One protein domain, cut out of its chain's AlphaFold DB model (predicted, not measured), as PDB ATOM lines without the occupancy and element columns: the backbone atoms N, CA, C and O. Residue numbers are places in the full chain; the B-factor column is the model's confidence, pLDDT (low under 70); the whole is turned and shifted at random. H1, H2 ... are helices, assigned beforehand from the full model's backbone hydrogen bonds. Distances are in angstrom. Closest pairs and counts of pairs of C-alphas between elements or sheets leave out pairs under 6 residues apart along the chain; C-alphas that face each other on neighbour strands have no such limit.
ATOM      1  N   ASP A   4     -75.075 -91.787 -18.866       87.75
ATOM      2  CA  ASP A   4     -75.266 -91.733 -17.410       87.75
ATOM      3  C   ASP A   4     -75.377 -93.118 -16.766       87.75
ATOM      4  O   ASP A   4     -74.833 -93.354 -15.684       87.75
ATOM      5  N   GLU A   5     -76.056 -94.063 -17.418       87.56
ATOM      6  CA  GLU A   5     -76.088 -95.454 -16.959       87.56
ATOM      7  C   GLU A   5     -74.696 -96.082 -17.003       87.56
ATOM      8  O   GLU A   5     -74.332 -96.831 -16.095       87.56
ATOM      9  N   LEU A   6     -73.892 -95.749 -18.017       88.12
ATOM     10  CA  LEU A   6     -72.531 -96.257 -18.128       88.12
ATOM     11  C   LEU A   6     -71.607 -95.685 -17.052       88.12
ATOM     12  O   LEU A   6     -70.862 -96.442 -16.430       88.12
ATOM     13  N   ARG A   7     -71.718 -94.385 -16.752       89.50
ATOM     14  CA  ARG A   7     -71.000 -93.752 -15.633       89.50
ATOM     15  C   ARG A   7     -71.343 -94.411 -14.299       89.50
ATOM     16  O   ARG A   7     -70.435 -94.812 -13.574       89.50
ATOM     17  N   LYS A   8     -72.632 -94.642 -14.023       92.81
ATOM     18  CA  LYS A   8     -73.075 -95.368 -12.817       92.81
ATOM     19  C   LYS A   8     -72.530 -96.797 -12.765       92.81
ATOM     20  O   LYS A   8     -72.165 -97.281 -11.695       92.81
ATOM     21  N   SER A   9     -72.462 -97.490 -13.900       90.94
ATOM     22  CA  SER A   9     -71.868 -98.831 -13.972       90.94
ATOM     23  C   SER A   9     -70.363 -98.822 -13.698       90.94
ATOM     24  O   SER A   9     -69.869 -99.729 -13.025       90.94
ATOM     25  N   GLN A  22     -59.603-105.008  -0.725       95.94
ATOM     26  CA  GLN A  22     -59.584-105.149   0.735       95.94
ATOM     27  C   GLN A  22     -59.689-106.624   1.150       95.94
ATOM     28  O   GLN A  22     -58.798-107.134   1.829       95.94
ATOM     29  N   GLN A  23     -60.661-107.365   0.611       94.25
ATOM     30  CA  GLN A  23     -60.832-108.792   0.913       94.25
ATOM     31  C   GLN A  23     -59.595-109.634   0.553       94.25
ATOM     32  O   GLN A  23     -59.245-110.570   1.268       94.25
ATOM     33  N   ILE A  24     -58.893-109.313  -0.544       93.81
ATOM     34  CA  ILE A  24     -57.645-109.994  -0.947       93.81
ATOM     35  C   ILE A  24     -56.510-109.750   0.053       93.81
ATOM     36  O   ILE A  24     -55.655-110.631   0.219       93.81
ATOM     37  N   LYS A  25     -56.457-108.562   0.670       94.19
ATOM     38  CA  LYS A  25     -55.456-108.228   1.693       94.19
ATOM     39  C   LYS A  25     -55.708-109.011   2.980       94.19
ATOM     40  O   LYS A  25     -54.752-109.506   3.566       94.19
ATOM     41  N   GLU A  26     -56.971-109.167   3.362       95.06
ATOM     42  CA  GLU A  26     -57.382-109.812   4.616       95.06
ATOM     43  C   GLU A  26     -57.432-111.345   4.527       95.06
ATOM     44  O   GLU A  26     -57.270-112.048   5.525       95.06
ATOM     45  N   VAL A  27     -57.628-111.904   3.329       94.69
ATOM     46  CA  VAL A  27     -57.700-113.355   3.137       94.69
ATOM     47  C   VAL A  27     -56.324-114.021   3.264       94.69
ATOM     48  O   VAL A  27     -55.406-113.811   2.464       94.69
ATOM     49  N   THR A  28     -56.229-114.936   4.228       91.69
ATOM     50  CA  THR A  28     -55.076-115.822   4.460       91.69
ATOM     51  C   THR A  28     -55.156-117.122   3.655       91.69
ATOM     52  O   THR A  28     -54.133-117.684   3.263       91.69
ATOM     53  N   ASN A  29     -56.364-117.598   3.332       95.50
ATOM     54  CA  ASN A  29     -56.556-118.810   2.534       95.50
ATOM     55  C   ASN A  29     -56.158-118.595   1.061       95.50
ATOM     56  O   ASN A  29     -56.821-117.862   0.324       95.50
ATOM     57  N   ILE A  30     -55.124-119.308   0.602       92.88
ATOM     58  CA  ILE A  30     -54.547-119.169  -0.747       92.88
ATOM     59  C   ILE A  30     -55.578-119.433  -1.857       92.88
ATOM     60  O   ILE A  30     -55.657-118.667  -2.819       92.88
ATOM     61  N   ARG A  31     -56.417-120.471  -1.731       95.00
ATOM     62  CA  ARG A  31     -57.437-120.791  -2.748       95.00
ATOM     63  C   ARG A  31     -58.486-119.685  -2.851       95.00
ATOM     64  O   ARG A  31     -58.856-119.291  -3.956       95.00
ATOM     65  N   LYS A  32     -58.938-119.153  -1.710       93.31
ATOM     66  CA  LYS A  32     -59.873-118.019  -1.667       93.31
ATOM     67  C   LYS A  32     -59.227-116.758  -2.251       93.31
ATOM     68  O   LYS A  32     -59.856-116.077  -3.053       93.31
ATOM     69  N   LYS A  33     -57.946-116.512  -1.953       95.00
ATOM     70  CA  LYS A  33     -57.172-115.386  -2.498       95.00
ATOM     71  C   LYS A  33     -57.081-115.428  -4.020       95.00
ATOM     72  O   LYS A  33     -57.274-114.410  -4.675       95.00
ATOM     73  N   LEU A  34     -56.819-116.609  -4.585       95.62
ATOM     74  CA  LEU A  34     -56.764-116.812  -6.033       95.62
ATOM     75  C   LEU A  34     -58.122-116.559  -6.696       95.62
ATOM     76  O   LEU A  34     -58.170-115.888  -7.725       95.62
ATOM     77  N   LYS A  35     -59.223-117.033  -6.098       95.88
ATOM     78  CA  LYS A  35     -60.579-116.749  -6.598       95.88
ATOM     79  C   LYS A  35     -60.880-115.249  -6.605       95.88
ATOM     80  O   LYS A  35     -61.318-114.728  -7.625       95.88
ATOM     81  N   LEU A  36     -60.581-114.553  -5.508       95.12
ATOM     82  CA  LEU A  36     -60.784-113.106  -5.409       95.12
ATOM     83  C   LEU A  36     -59.922-112.335  -6.421       95.12
ATOM     84  O   LEU A  36     -60.408-111.401  -7.048       95.12
ATOM     85  N   ARG A  37     -58.669-112.755  -6.645       94.81
ATOM     86  CA  ARG A  37     -57.797-112.159  -7.672       94.81
ATOM     87  C   ARG A  37     -58.329-112.351  -9.090       94.81
ATOM     88  O   ARG A  37     -58.263-111.412  -9.871       94.81
ATOM     89  N   ARG A  38     -58.864-113.530  -9.423       96.75
ATOM     90  CA  ARG A  38     -59.509-113.755 -10.730       96.75
ATOM     91  C   ARG A  38     -60.704-112.827 -10.911       96.75
ATOM     92  O   ARG A  38     -60.792-112.150 -11.927       96.75
ATOM     93  N   ARG A  39     -61.548-112.717  -9.883       95.00
ATOM     94  CA  ARG A  39     -62.704-111.817  -9.911       95.00
ATOM     95  C   ARG A  39     -62.307-110.346 -10.056       95.00
ATOM     96  O   ARG A  39     -62.962-109.608 -10.778       95.00
ATOM     97  N   LEU A  40     -61.222-109.931  -9.400       95.75
ATOM     98  CA  LEU A  40     -60.671-108.585  -9.544       95.75
ATOM     99  C   LEU A  40     -60.270-108.297 -11.000       95.75
ATOM    100  O   LEU A  40     -60.619-107.245 -11.521       95.75
ATOM    101  N   ILE A  41     -59.589-109.240 -11.656       96.06
ATOM    102  CA  ILE A  41     -59.181-109.107 -13.063       96.06
ATOM    103  C   ILE A  41     -60.410-108.996 -13.976       96.06
ATOM    104  O   ILE A  41     -60.453-108.115 -14.829       96.06
ATOM    105  N   GLU A  42     -61.431-109.834 -13.774       96.50
ATOM    106  CA  GLU A  42     -62.689-109.766 -14.536       96.50
ATOM    107  C   GLU A  42     -63.349-108.384 -14.443       96.50
ATOM    108  O   GLU A  42     -63.748-107.821 -15.461       96.50
ATOM    109  N   LEU A  43     -63.431-107.810 -13.238       94.94
ATOM    110  CA  LEU A  43     -64.012-106.478 -13.052       94.94
ATOM    111  C   LEU A  43     -63.153-105.369 -13.666       94.94
ATOM    112  O   LEU A  43     -63.703-104.405 -14.187       94.94
ATOM    113  N   GLN A  44     -61.826-105.504 -13.653       94.00
ATOM    114  CA  GLN A  44     -60.937-104.553 -14.327       94.00
ATOM    115  C   GLN A  44     -61.136-104.573 -15.846       94.00
ATOM    116  O   GLN A  44     -61.201-103.514 -16.463       94.00
ATOM    117  N   TYR A  45     -61.299-105.754 -16.449       96.50
ATOM    118  CA  TYR A  45     -61.645-105.854 -17.869       96.50
ATOM    119  C   TYR A  45     -63.020-105.256 -18.171       96.50
ATOM    120  O   TYR A  45     -63.162-104.523 -19.146       96.50
ATOM    121  N   LEU A  46     -64.017-105.517 -17.321       93.06
ATOM    122  CA  LEU A  46     -65.346-104.925 -17.467       93.06
ATOM    123  C   LEU A  46     -65.300-103.393 -17.375       93.06
ATOM    124  O   LEU A  46     -65.947-102.703 -18.157       93.06
ATOM    125  N   GLN A  47     -64.509-102.851 -16.450       92.56
ATOM    126  CA  GLN A  47     -64.301-101.414 -16.324       92.56
ATOM    127  C   GLN A  47     -63.673-100.815 -17.585       92.56
ATOM    128  O   GLN A  47     -64.156 -99.796 -18.071       92.56
ATOM    129  N   LEU A  48     -62.622-101.444 -18.118       93.88
ATOM    130  CA  LEU A  48     -61.980-101.001 -19.357       93.88
ATOM    131  C   LEU A  48     -62.960-101.013 -20.529       93.88
ATOM    132  O   LEU A  48     -62.977-100.071 -21.312       93.88
ATOM    133  N   TRP A  49     -63.812-102.036 -20.611       92.75
ATOM    134  CA  TRP A  49     -64.861-102.102 -21.623       92.75
ATOM    135  C   TRP A  49     -65.880-100.964 -21.485       92.75
ATOM    136  O   TRP A  49     -66.232-100.337 -22.479       92.75
ATOM    137  N   HIS A  50     -66.320-100.643 -20.263       87.88
ATOM    138  CA  HIS A  50     -67.194 -99.490 -20.050       87.88
ATOM    139  C   HIS A  50     -66.516 -98.168 -20.455       87.88
ATOM    140  O   HIS A  50     -67.155 -97.304 -21.046       87.88
ATOM    141  N   ILE A  51     -65.228 -97.992 -20.159       89.94
ATOM    142  CA  ILE A  51     -64.491 -96.778 -20.542       89.94
ATOM    143  C   ILE A  51     -64.389 -96.666 -22.068       89.94
ATOM    144  O   ILE A  51     -64.763 -95.634 -22.612       89.94
ATOM    145  N   ASP A  52     -63.977 -97.736 -22.751       91.56
ATOM    146  CA  ASP A  52     -63.905 -97.787 -24.219       91.56
ATOM    147  C   ASP A  52     -65.267 -97.479 -24.859       91.56
ATOM    148  O   ASP A  52     -65.355 -96.724 -25.825       91.56
ATOM    149  N   LEU A  53     -66.356 -97.989 -24.280       87.94
ATOM    150  CA  LEU A  53     -67.703 -97.712 -24.768       87.94
ATOM    151  C   LEU A  53     -68.124 -96.244 -24.558       87.94
ATOM    152  O   LEU A  53     -68.778 -95.685 -25.434       87.94
ATOM    153  N   LEU A  54     -67.731 -95.599 -23.450       87.50
ATOM    154  CA  LEU A  54     -67.921 -94.150 -23.264       87.50
ATOM    155  C   LEU A  54     -67.109 -93.334 -24.277       87.50
ATOM    156  O   LEU A  54     -67.629 -92.366 -24.828       87.50
ATOM    157  N   GLU A  55     -65.849 -93.707 -24.504       87.38
ATOM    158  CA  GLU A  55     -64.937 -93.002 -25.414       87.38
ATOM    159  C   GLU A  55     -65.387 -93.088 -26.874       87.38
ATOM    160  O   GLU A  55     -65.219 -92.131 -27.627       87.38
ATOM    161  N   ARG A  56     -66.017 -94.200 -27.266       88.06
ATOM    162  CA  ARG A  56     -66.579 -94.382 -28.612       88.06
ATOM    163  C   ARG A  56     -67.793 -93.507 -28.907       88.06
ATOM    164  O   ARG A  56     -68.232 -93.500 -30.051       88.06
ATOM    165  N   GLY A  57     -68.304 -92.774 -27.918       71.31
ATOM    166  CA  GLY A  57     -69.490 -91.945 -28.070       71.31
ATOM    167  C   GLY A  57     -70.721 -92.826 -28.214       71.31
ATOM    168  O   GLY A  57     -71.130 -93.177 -29.315       71.31
TER     169      GLY A  57
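What this domain is: This is residues 4 to 9 and 22 to 57 of the 59 residues of an uncharacterized protein of Parcubacteria bacterium 33_209 (UniProt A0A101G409). One long, straight helix, H3, makes the length of a rod, with two short helical pieces beside it: H2 folds back near its first part, at residues 33 to 37, and H1 sits near its far part, at residues 50 to 54. H1 and H2 are apart, at different places along the long helix. The printed part has 42 residues with three named helices, in the order H1, H2, H3, and no named strand; the class is all helix. The whole is only just extended, close to loose, with a radius of gyration of the C-alphas of 14.0 A and spans of 43 by 14 by 11 A.

How they stand to each other: H1, residues 4 to 9, only just touches H3, residues 30 to 55, with 3 pairs of C-alphas within 8 A. The closest C-alphas are those of Leu 6 and His 50, 6.5 A apart, and H3 touches H1 with residues 50 to 54 alone. The two helices run opposite ways at a shallow tilt of 14 degrees. H2, residues 22 to 26, touches H3, and H3 touches it with residues 33 to 37 alone; the closest C-alphas are those of Ile 24 and Lys 33, 5.6 A apart. H1 and H2 are apart. In H1, H2 and H3 every O i to N i+4 pair is within hydrogen-bond range.

Where its parts are: H1 begins at C-alpha 4, at (-75.266, -91.733, -17.410). H2 has five residues, from Gln 22 to Glu 26. H3 runs 37.4 A from C-alpha 30, at (-54.547, -119.169, -0.747), to C-alpha 55, at (-64.937, -93.002, -25.414).

The domain as a whole: The C-alphas of Thr 28 and Gly 57, 42.8 A apart, are the two farthest apart. Residues 10 to 21 are not printed, and C-alphas 9 and 22 are 20.2 A apart across this cut. The link from H2 to H3 is tight. The mean pLDDT of the printed part is 92.4, and no printed residue is under 70.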